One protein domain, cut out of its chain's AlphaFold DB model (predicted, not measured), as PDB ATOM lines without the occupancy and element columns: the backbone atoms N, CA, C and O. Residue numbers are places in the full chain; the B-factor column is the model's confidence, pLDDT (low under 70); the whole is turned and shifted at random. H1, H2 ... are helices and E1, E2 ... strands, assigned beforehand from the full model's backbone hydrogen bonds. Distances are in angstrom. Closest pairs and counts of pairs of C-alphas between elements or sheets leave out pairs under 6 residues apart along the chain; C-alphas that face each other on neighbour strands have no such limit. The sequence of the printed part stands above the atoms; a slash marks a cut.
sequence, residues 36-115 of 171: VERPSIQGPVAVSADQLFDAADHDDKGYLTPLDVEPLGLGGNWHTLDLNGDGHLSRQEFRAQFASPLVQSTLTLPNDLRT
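Overview. This is residues 36 to 115 of the 171 residues of the protein "EF-hand domain-containing protein" of Gammaproteobacteria bacterium MFB021 (UniProt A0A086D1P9). A two-stranded hairpin, E1 and E2, makes one end of an elongated model, and a body of four short helices and long loops makes the rest. In this body H1 and H3 meet at a steep angle, H2 is near the last residue of H1, H4 follows H3 at a sharp turn, and the residues after H4 run back towards the hairpin. The printed part has 80 residues, in the order E1, E2, H1, H2, H3, H4; the sheet is E1 - E2, antiparallel, and the class is mixed, helices and strands, with under half of the residues in named elements. It is compact, with a radius of gyration of the C-alphas of 12.0 A, and spans 37 by 24 by 18 A.

Along the chain. E1, residues 36 to 40, begins at C-alpha 36 (161.770, 188.006, 164.793) and is 12.2 A long. E2, residues 43 to 48, is 15.9 A long. H1 is residues 49 to 56, 10.5 A; H2 is residues 66 to 69, 5.4 A; H3 is residues 91 to 98, 10.0 A. H4, residues 101 to 106, 8.5 A, ends at C-alpha 106 (154.315, 179.614, 173.242).

Arrangement. E1 and E2 form a hairpin, antiparallel at 143 degrees, with N 38 and O 45 2.8 A apart, within hydrogen-bond range. H1 touches H3, the closest C-alphas being those of Ala 49 and Arg 95, 5.7 A; they run opposite ways at a steep tilt of 68 degrees, only just short of perpendicular. H2 is close to H1 but not clearly touching, C-alphas 56 and 68 being the closest at 5.5 A. H3 and H4 are close but not clearly touching, C-alphas 97 and 103 being the closest at 6.6 A, and about perpendicular at 84 degrees. Residues 63 to 64 pair antiparallel with residues 89 to 90. In H1, H3 and H4 every O i to N i+4 pair is within hydrogen-bond range; H2 is too short for such a pair.

Size, cuts and confidence. The farthest C-alphas, of Gln 42 and Asp 86, are 38.0 A apart. The printed part has no cut. The link from H2 to H3, 21 residues, is long. The pLDDT is under 70 at residue 39, residues 41 to 42 and residues 110 to 115.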
ATOM      1  N   VAL A  36     163.213 187.786 164.919       82.12
ATOM      2  CA  VAL A  36     161.770 188.006 164.793       82.12
ATOM      3  C   VAL A  36     161.378 189.225 165.613       82.12
ATOM      4  O   VAL A  36     161.695 189.322 166.796       82.12
ATOM      5  N   GLU A  37     160.672 190.163 164.990       80.62
ATOM      6  CA  GLU A  37     160.084 191.300 165.696       80.62
ATOM      7  C   GLU A  37     158.817 190.863 166.433       80.62
ATOM      8  O   GLU A  37     157.864 190.368 165.827       80.62
ATOM      9  N   ARG A  38     158.804 191.061 167.753       73.25
ATOM     10  CA  ARG A  38     157.671 190.738 168.625       73.25
ATOM     11  C   ARG A  38     157.120 192.007 169.281       73.25
ATOM     12  O   ARG A  38     157.893 192.883 169.673       73.25
ATOM     13  N   PRO A  39     155.793 192.143 169.417       68.19
ATOM     14  CA  PRO A  39     155.197 193.274 170.117       68.19
ATOM     15  C   PRO A  39     155.458 193.172 171.631       68.19
ATOM     16  O   PRO A  39     155.088 192.186 172.261       68.19
ATOM     17  N   SER A  40     156.049 194.208 172.231       70.69
ATOM     18  CA  SER A  40     156.266 194.305 173.684       70.69
ATOM     19  C   SER A  40     155.592 195.547 174.278       70.69
ATOM     20  O   SER A  40     155.183 196.455 173.548       70.69
ATOM     21  N   ILE A  41     155.516 195.617 175.613       66.00
ATOM     22  CA  ILE A  41     154.955 196.765 176.355       66.00
ATOM     23  C   ILE A  41     155.666 198.079 175.981       66.00
ATOM     24  O   ILE A  41     155.056 199.146 176.003       66.00
ATOM     25  N   GLN A  42     156.952 198.008 175.627       69.12
ATOM     26  CA  GLN A  42     157.801 199.169 175.343       69.12
ATOM     27  C   GLN A  42     157.937 199.468 173.837       69.12
ATOM     28  O   GLN A  42     158.653 200.395 173.463       69.12
ATOM     29  N   GLY A  43     157.243 198.713 172.975       70.56
ATOM     30  CA  GLY A  43     157.333 198.797 171.513       70.56
ATOM     31  C   GLY A  43     157.746 197.468 170.864       70.56
ATOM     32  O   GLY A  43     157.958 196.480 171.565       70.56
ATOM     33  N   PRO A  44     157.834 197.387 169.527       75.62
ATOM     34  CA  PRO A  44     158.345 196.197 168.848       75.62
ATOM     35  C   PRO A  44     159.792 195.921 169.276       75.62
ATOM     36  O   PRO A  44     160.641 196.805 169.190       75.62
ATOM     37  N   VAL A  45     160.067 194.706 169.746       76.69
ATOM     38  CA  VAL A  45     161.409 194.251 170.124       76.69
ATOM     39  C   VAL A  45     161.838 193.173 169.145       76.69
ATOM     40  O   VAL A  45     161.131 192.188 168.936       76.69
ATOM     41  N   ALA A  46     163.007 193.364 168.545       81.00
ATOM     42  CA  ALA A  46     163.659 192.349 167.740       81.00
ATOM     43  C   ALA A  46     164.270 191.295 168.671       81.00
ATOM     44  O   ALA A  46     165.123 191.614 169.500       81.00
ATOM     45  N   VAL A  47     163.814 190.053 168.546       82.31
ATOM     46  CA  VAL A  47     164.281 188.924 169.345       82.31
ATOM     47  C   VAL A  47     165.050 187.975 168.439       82.31
ATOM     48  O   VAL A  47     164.511 187.487 167.449       82.31
ATOM     49  N   SER A  48     166.310 187.737 168.778       85.44
ATOM     50  CA  SER A  48     167.196 186.807 168.082       85.44
ATOM     51  C   SER A  48     167.029 185.387 168.621       85.44
ATOM     52  O   SER A  48     166.981 185.174 169.836       85.44
ATOM     53  N   ALA A  49     166.965 184.418 167.709       85.25
ATOM     54  CA  ALA A  49     166.965 183.003 168.040       85.25
ATOM     55  C   ALA A  49     168.270 182.597 168.726       85.25
ATOM     56  O   ALA A  49     168.233 181.901 169.736       85.25
ATOM     57  N   ASP A  50     169.412 183.049 168.204       85.69
ATOM     58  CA  ASP A  50     170.712 182.700 168.774       85.69
ATOM     59  C   ASP A  50     170.884 183.300 170.177       85.69
ATOM     60  O   ASP A  50     171.305 182.591 171.086       85.69
ATOM     61  N   GLN A  51     170.447 184.544 170.402       85.56
ATOM     62  CA  GLN A  51     170.503 185.161 171.735       85.56
ATOM     63  C   GLN A  51     169.596 184.465 172.756       85.56
ATOM     64  O   GLN A  51     169.951 184.369 173.928       85.56
ATOM     65  N   LEU A  52     168.413 184.005 172.339       83.88
ATOM     66  CA  LEU A  52     167.527 183.252 173.226       83.88
ATOM     67  C   LEU A  52     168.027 181.844 173.501       83.88
ATOM     68  O   LEU A  52     167.850 181.350 174.611       83.88
ATOM     69  N   PHE A  53     168.645 181.218 172.505       86.94
ATOM     70  CA  PHE A  53     169.304 179.939 172.682       86.94
ATOM     71  C   PHE A  53     170.420 180.062 173.721       86.94
ATOM     72  O   PHE A  53     170.424 179.311 174.686       86.94
ATOM     73  N   ASP A  54     171.291 181.065 173.583       86.81
ATOM     74  CA  ASP A  54     172.388 181.324 174.524       86.81
ATOM     75  C   ASP A  54     171.872 181.660 175.932       86.81
ATOM     76  O   ASP A  54     172.479 181.294 176.932       86.81
ATOM     77  N   ALA A  55     170.732 182.351 176.033       84.38
ATOM     78  CA  ALA A  55     170.111 182.657 177.321       84.38
ATOM     79  C   ALA A  55     169.489 181.424 178.003       84.38
ATOM     80  O   ALA A  55     169.350 181.406 179.227       84.38
ATOM     81  N   ALA A  56     169.072 180.423 177.225       83.75
ATOM     82  CA  ALA A  56     168.508 179.178 177.736       83.75
ATOM     83  C   ALA A  56     169.594 178.131 178.040       83.75
ATOM     84  O   ALA A  56     169.472 177.419 179.034       83.75
ATOM     85  N   ASP A  57     170.661 178.079 177.238       86.38
ATOM     86  CA  ASP A  57     171.805 177.163 177.366       86.38
ATOM     87  C   ASP A  57     172.745 177.604 178.502       86.38
ATOM     88  O   ASP A  57     173.847 178.101 178.281       86.38
ATOM     89  N   HIS A  58     172.292 177.461 179.751       80.00
ATOM     90  CA  HIS A  58     173.050 177.895 180.932       80.00
ATOM     91  C   HIS A  58     174.350 177.119 181.164       80.00
ATOM     92  O   HIS A  58     175.234 177.604 181.875       80.00
ATOM     93  N   ASP A  59     174.445 175.901 180.643       81.56
ATOM     94  CA  ASP A  59     175.591 175.012 180.805       81.56
ATOM     95  C   ASP A  59     176.489 174.935 179.561       81.56
ATOM     96  O   ASP A  59     177.449 174.159 179.565       81.56
ATOM     97  N   ASP A  60     176.244 175.784 178.551       82.25
ATOM     98  CA  ASP A  60     177.090 175.977 177.360       82.25
ATOM     99  C   ASP A  60     177.394 174.657 176.621       82.25
ATOM    100  O   ASP A  60     178.447 174.460 175.999       82.25
ATOM    101  N   LYS A  61     176.467 173.698 176.699       82.00
ATOM    102  CA  LYS A  61     176.629 172.371 176.088       82.00
ATOM    103  C   LYS A  61     176.350 172.398 174.585       82.00
ATOM    104  O   LYS A  61     176.702 171.449 173.879       82.00
ATOM    105  N   GLY A  62     175.772 173.493 174.082       84.75
ATOM    106  CA  GLY A  62     175.465 173.707 172.670       84.75
ATOM    107  C   GLY A  62     174.154 173.060 172.224       84.75
ATOM    108  O   GLY A  62     173.893 172.980 171.020       84.75
ATOM    109  N   TYR A  63     173.342 172.597 173.175       88.94
ATOM    110  CA  TYR A  63     172.022 172.015 172.961       88.94
ATOM    111  C   TYR A  63     171.114 172.310 174.155       88.94
ATOM    112  O   TYR A  63     171.581 172.382 175.284       88.94
ATOM    113  N   LEU A  64     169.810 172.447 173.925       87.50
ATOM    114  CA  LEU A  64     168.834 172.695 174.986       87.50
ATOM    115  C   LEU A  64     168.126 171.400 175.366       87.50
ATOM    116  O   LEU A  64     167.636 170.669 174.511       87.50
ATOM    117  N   THR A  65     168.043 171.114 176.656       88.00
ATOM    118  CA  THR A  65     167.216 170.020 177.174       88.00
ATOM    119  C   THR A  65     165.786 170.508 177.420       88.00
ATOM    120  O   THR A  65     165.540 171.718 177.457       88.00
ATOM    121  N   PRO A  66     164.822 169.597 177.650       83.25
ATOM    122  CA  PRO A  66     163.460 169.977 178.023       83.25
ATOM    123  C   PRO A  66     163.408 170.940 179.219       83.25
ATOM    124  O   PRO A  66     162.604 171.868 179.220       83.25
ATOM    125  N   LEU A  67     164.313 170.763 180.189       84.31
ATOM    126  CA  LEU A  67     164.406 171.596 181.388       84.31
ATOM    127  C   LEU A  67     164.882 173.024 181.075       84.31
ATOM    128  O   LEU A  67     164.425 173.980 181.696       84.31
ATOM    129  N   ASP A  68     165.754 173.186 180.078       85.94
ATOM    130  CA  ASP A  68     166.280 174.497 179.671       85.94
ATOM    131  C   ASP A  68     165.221 175.325 178.922       85.94
ATOM    132  O   ASP A  68     165.222 176.556 178.961       85.94
ATOM    133  N   VAL A  69     164.272 174.653 178.260       83.31
ATOM    134  CA  VAL A  69     163.198 175.297 177.485       83.31
ATOM    135  C   VAL A  69     161.894 175.485 178.275       83.31
ATOM    136  O   VAL A  69     161.014 176.233 177.841       83.31
ATOM    137  N   GLU A  70     161.755 174.861 179.448       82.25
ATOM    138  CA  GLU A  70     160.661 175.111 180.399       82.25
ATOM    139  C   GLU A  70     160.490 176.588 180.794       82.25
ATOM    140  O   GLU A  70     159.366 177.085 180.674       82.25
ATOM    141  N   PRO A  71     161.535 177.339 181.205       79.12
ATOM    142  CA  PRO A  71     161.387 178.755 181.556       79.12
ATOM    143  C   PRO A  71     160.955 179.628 180.370       79.12
ATOM    144  O   PRO A  71     160.354 180.682 180.565       79.12
ATOM    145  N   LEU A  72     161.200 179.171 179.139       78.75
ATOM    146  CA  LEU A  72     160.718 179.805 177.913       78.75
ATOM    147  C   LEU A  72     159.255 179.450 177.587       78.75
ATOM    148  O   LEU A  72     158.726 179.902 176.572       78.75
ATOM    149  N   GLY A  73     158.593 178.631 178.409       77.38
ATOM    150  CA  GLY A  73     157.242 178.112 178.175       77.38
ATOM    151  C   GLY A  73     157.182 176.988 177.137       77.38
ATOM    152  O   GLY A  73     156.111 176.453 176.863       77.38
ATOM    153  N   LEU A  74     158.322 176.595 176.566       81.00
ATOM    154  CA  LEU A  74     158.407 175.631 175.468       81.00
ATOM    155  C   LEU A  74     158.494 174.172 175.951       81.00
ATOM    156  O   LEU A  74     158.389 173.258 175.136       81.00
ATOM    157  N   GLY A  75     158.600 173.940 177.262       78.44
ATOM    158  CA  GLY A  75     158.681 172.602 177.866       78.44
ATOM    159  C   GLY A  75     157.480 171.685 177.596       78.44
ATOM    160  O   GLY A  75     157.609 170.473 177.679       78.44
ATOM    161  N   GLY A  76     156.310 172.208 177.212       76.62
ATOM    162  CA  GLY A  76     155.175 171.366 176.798       76.62
ATOM    163  C   GLY A  76     155.267 170.863 175.351       76.62
ATOM    164  O   GLY A  76     154.760 169.794 175.025       76.62
ATOM    165  N   ASN A  77     155.940 171.626 174.486       76.75
ATOM    166  CA  ASN A  77     155.977 171.409 173.037       76.75
ATOM    167  C   ASN A  77     157.393 171.116 172.519       76.75
ATOM    168  O   ASN A  77     157.612 171.156 171.310       76.75
ATOM    169  N   TRP A  78     158.355 170.806 173.392       79.88
ATOM    170  CA  TRP A  78     159.761 170.623 173.011       79.88
ATOM    171  C   TRP A  78     159.956 169.536 171.941       79.88
ATOM    172  O   TRP A  78     160.729 169.732 171.013       79.88
ATOM    173  N   HIS A  79     159.171 168.453 171.982       83.69
ATOM    174  CA  HIS A  79     159.190 167.387 170.970       83.69
ATOM    175  C   HIS A  79     158.845 167.872 169.551       83.69
ATOM    176  O   HIS A  79     159.162 167.213 168.572       83.69
ATOM    177  N   THR A  80     158.133 168.997 169.421       81.06
ATOM    178  CA  THR A  80     157.825 169.599 168.108       81.06
ATOM    179  C   THR A  80     158.990 170.416 167.556       81.06
ATOM    180  O   THR A  80     159.005 170.763 166.375       81.06
ATOM    181  N   LEU A  81     159.940 170.743 168.429       83.19
ATOM    182  CA  LEU A  81     161.142 171.494 168.119       83.19
ATOM    183  C   LEU A  81     162.313 170.559 167.818       83.19
ATOM    184  O   LEU A  81     163.148 170.894 166.986       83.19
ATOM    185  N   ASP A  82     162.332 169.402 168.476       86.25
ATOM    186  CA  ASP A  82     163.277 168.309 168.270       86.25
ATOM    187  C   ASP A  82     162.904 167.553 166.980       86.25
ATOM    188  O   ASP A  82     161.978 166.738 166.951       86.25
ATOM    189  N   LEU A  83     163.565 167.894 165.869       84.00
ATOM    190  CA  LEU A  83     163.232 167.357 164.546       84.00
ATOM    191  C   LEU A  83     163.902 166.011 164.296       84.00
ATOM    192  O   LEU A  83     163.379 165.196 163.529       84.00
ATOM    193  N   ASN A  84     165.079 165.810 164.883       85.19
ATOM    194  CA  ASN A  84     165.834 164.573 164.756       85.19
ATOM    195  C   ASN A  84     165.417 163.521 165.809       85.19
ATOM    196  O   ASN A  84     165.694 162.335 165.602       85.19
ATOM    197  N   GLY A  85     164.692 163.922 166.857       84.00
ATOM    198  CA  GLY A  85     164.168 163.057 167.911       84.00
ATOM    199  C   GLY A  85     165.243 162.559 168.874       84.00
ATOM    200  O   GLY A  85     165.098 161.462 169.424       84.00
ATOM    201  N   ASP A  86     166.349 163.289 169.022       85.88
ATOM    202  CA  ASP A  86     167.484 162.874 169.849       85.88
ATOM    203  C   ASP A  86     167.347 163.278 171.331       85.88
ATOM    204  O   ASP A  86     168.203 162.920 172.150       85.88
ATOM    205  N   GLY A  87     166.258 163.970 171.688       84.88
ATOM    206  CA  GLY A  87     165.979 164.442 173.043       84.88
ATOM    207  C   GLY A  87     166.652 165.768 173.397       84.88
ATOM    208  O   GLY A  87     166.529 166.217 174.543       84.88
ATOM    209  N   HIS A  88     167.352 166.395 172.451       89.00
ATOM    210  CA  HIS A  88     168.104 167.625 172.645       89.00
ATOM    211  C   HIS A  88     167.817 168.609 171.513       89.00
ATOM    212  O   HIS A  88     167.830 168.284 170.336       89.00
ATOM    213  N   LEU A  89     167.608 169.871 171.858       87.56
ATOM    214  CA  LEU A  89     167.420 170.906 170.860       87.56
ATOM    215  C   LEU A  89     168.759 171.459 170.402       87.56
ATOM    216  O   LEU A  89     169.403 172.217 171.130       87.56
ATOM    217  N   SER A  90     169.163 171.158 169.175       89.06
ATOM    218  CA  SER A  90     170.313 171.834 168.585       89.06
ATOM    219  C   SER A  90     169.981 173.287 168.221       89.06
ATOM    220  O   SER A  90     168.835 173.663 167.954       89.06
ATOM    221  N   ARG A  91     171.016 174.127 168.125       87.38
ATOM    222  CA  ARG A  91     170.881 175.521 167.669       87.38
ATOM    223  C   ARG A  91     170.189 175.627 166.307       87.38
ATOM    224  O   ARG A  91     169.411 176.548 166.065       87.38
ATOM    225  N   GLN A  92     170.462 174.684 165.406       86.75
ATOM    226  CA  GLN A  92     169.869 174.682 164.071       86.75
ATOM    227  C   GLN A  92     168.367 174.387 164.116       86.75
ATOM    228  O   GLN A  92     167.601 175.051 163.416       86.75
ATOM    229  N   GLU A  93     167.944 173.448 164.958       87.50
ATOM    230  CA  GLU A  93     166.533 173.105 165.158       87.50
ATOM    231  C   GLU A  93     165.768 174.240 165.823       87.50
ATOM    232  O   GLU A  93     164.714 174.644 165.322       87.50
ATOM    233  N   PHE A  94     166.353 174.831 166.869       86.25
ATOM    234  CA  PHE A  94     165.771 175.995 167.526       86.25
ATOM    235  C   PHE A  94     165.515 177.111 166.517       86.25
ATOM    236  O   PHE A  94     164.406 177.621 166.432       86.25
ATOM    237  N   ARG A  95     166.501 177.438 165.679       86.69
ATOM    238  CA  ARG A  95     166.377 178.474 164.644       86.69
ATOM    239  C   ARG A  95     165.381 178.133 163.548       86.69
ATOM    240  O   ARG A  95     164.642 179.014 163.111       86.69
ATOM    241  N   ALA A  96     165.364 176.881 163.093       85.25
ATOM    242  CA  ALA A  96     164.421 176.427 162.076       85.25
ATOM    243  C   ALA A  96     162.975 176.591 162.557       85.25
ATOM    244  O   ALA A  96     162.108 176.988 161.781       85.25
ATOM    245  N   GLN A  97     162.738 176.339 163.846       83.69
ATOM    246  CA  GLN A  97     161.425 176.472 164.465       83.69
ATOM    247  C   GLN A  97     161.180 177.844 165.093       83.69
ATOM    248  O   GLN A  97     160.041 178.164 165.414       83.69
ATOM    249  N   PHE A  98     162.197 178.695 165.217       83.69
ATOM    250  CA  PHE A  98     162.064 179.986 165.883       83.69
ATOM    251  C   PHE A  98     161.041 180.886 165.191       83.69
ATOM    252  O   PHE A  98     160.218 181.510 165.852       83.69
ATOM    253  N   ALA A  99     161.035 180.912 163.857       80.88
ATOM    254  CA  ALA A  99     160.042 181.652 163.077       80.88
ATOM    255  C   ALA A  99     158.669 180.952 163.010       80.88
ATOM    256  O   ALA A  99     157.707 181.535 162.502       80.88
ATOM    257  N   SER A 100     158.552 179.714 163.503       82.00
ATOM    258  CA  SER A 100     157.299 178.969 163.456       82.00
ATOM    259  C   SER A 100     156.257 179.597 164.384       82.00
ATOM    260  O   SER A 100     156.562 179.966 165.522       82.00
ATOM    261  N   PRO A 101     154.984 179.659 163.956       75.19
ATOM    262  CA  PRO A 101     153.918 180.257 164.754       75.19
ATOM    263  C   PRO A 101     153.703 179.547 166.101       75.19
ATOM    264  O   PRO A 101     153.284 180.186 167.062       75.19
ATOM    265  N   LEU A 102     154.020 178.252 166.204       74.38
ATOM    266  CA  LEU A 102     153.935 177.491 167.458       74.38
ATOM    267  C   LEU A 102     154.957 177.968 168.499       74.38
ATOM    268  O   LEU A 102     154.591 178.209 169.650       74.38
ATOM    269  N   VAL A 103     156.210 178.184 168.091       80.19
ATOM    270  CA  VAL A 103     157.229 178.777 168.967       80.19
ATOM    271  C   VAL A 103     156.841 180.202 169.303       80.19
ATOM    272  O   VAL A 103     156.751 180.544 170.472       80.19
ATOM    273  N   GLN A 104     156.502 181.019 168.306       79.25
ATOM    274  CA  GLN A 104     156.156 182.426 168.520       79.25
ATOM    275  C   GLN A 104     154.939 182.641 169.433       79.25
ATOM    276  O   GLN A 104     154.850 183.681 170.081       79.25
ATOM    277  N   SER A 105     154.011 181.684 169.509       73.50
ATOM    278  CA  SER A 105     152.838 181.751 170.394       73.50
ATOM    279  C   SER A 105     153.085 181.210 171.803       73.50
ATOM    280  O   SER A 105     152.419 181.652 172.736       73.50
ATOM    281  N   THR A 106     154.030 180.283 171.961       72.50
ATOM    282  CA  THR A 106     154.315 179.614 173.242       72.50
ATOM    283  C   THR A 106     155.505 180.248 173.976       72.50
ATOM    284  O   THR A 106     155.575 180.229 175.202       72.50
ATOM    285  N   LEU A 107     156.428 180.850 173.223       79.38
ATOM    286  CA  LEU A 107     157.644 181.471 173.724       79.38
ATOM    287  C   LEU A 107     157.314 182.638 174.663       79.38
ATOM    288  O   LEU A 107     156.799 183.685 174.250       79.38
ATOM    289  N   THR A 108     157.659 182.450 175.931       73.19
ATOM    290  CA  THR A 108     157.448 183.409 177.011       73.19
ATOM    291  C   THR A 108     158.743 184.173 177.252       73.19
ATOM    292  O   THR A 108     159.730 183.599 177.699       73.19
ATOM    293  N   LEU A 109     158.744 185.475 176.947       72.06
ATOM    294  CA  LEU A 109     159.852 186.367 177.285       72.06
ATOM    295  C   LEU A 109     159.455 187.261 178.460       72.06
ATOM    296  O   LEU A 109     158.325 187.762 178.488       72.06
ATOM    297  N   PRO A 110     160.379 187.546 179.395       58.66
ATOM    298  CA  PRO A 110     160.177 188.633 180.337       58.66
ATOM    299  C   PRO A 110     160.009 189.922 179.517       58.66
ATOM    300  O   PRO A 110     160.898 190.273 178.744       58.66
ATOM    301  N   ASN A 111     158.867 190.601 179.678       56.97
ATOM    302  CA  ASN A 111     158.399 191.798 178.945       56.97
ATOM    303  C   ASN A 111     157.529 191.579 177.688       56.97
ATOM    304  O   ASN A 111     157.186 192.561 177.019       56.97
ATOM    305  N   ASP A 112     157.102 190.353 177.378       60.22
ATOM    306  CA  ASP A 112     156.079 190.150 176.344       60.22
ATOM    307  C   ASP A 112     154.695 190.629 176.829       60.22
ATOM    308  O   ASP A 112     154.290 190.352 177.963       60.22
ATOM    309  N   LEU A 113     153.947 191.333 175.966       53.53
ATOM    310  CA  LEU A 113     152.592 191.825 176.268       53.53
ATOM    311  C   LEU A 113     151.664 190.696 176.748       53.53
ATOM    312  O   LEU A 113     150.816 190.928 177.614       53.53
ATOM    313  N   ARG A 114     151.860 189.475 176.226       53.62
ATOM    314  CA  ARG A 114     151.106 188.269 176.600       53.62
ATOM    315  C   ARG A 114     151.345 187.831 178.041       53.62
ATOM    316  O   ARG A 114     150.415 187.331 178.662       53.62
ATOM    317  N   THR A 115     152.543 188.035 178.580       53.28
ATOM    318  CA  THR A 115     152.911 187.608 179.942       53.28
ATOM    319  C   THR A 115     152.391 188.578 181.007       53.28
ATOM    320  O   THR A 115     152.191 188.199 182.157       53.28
TER     321      THR A 115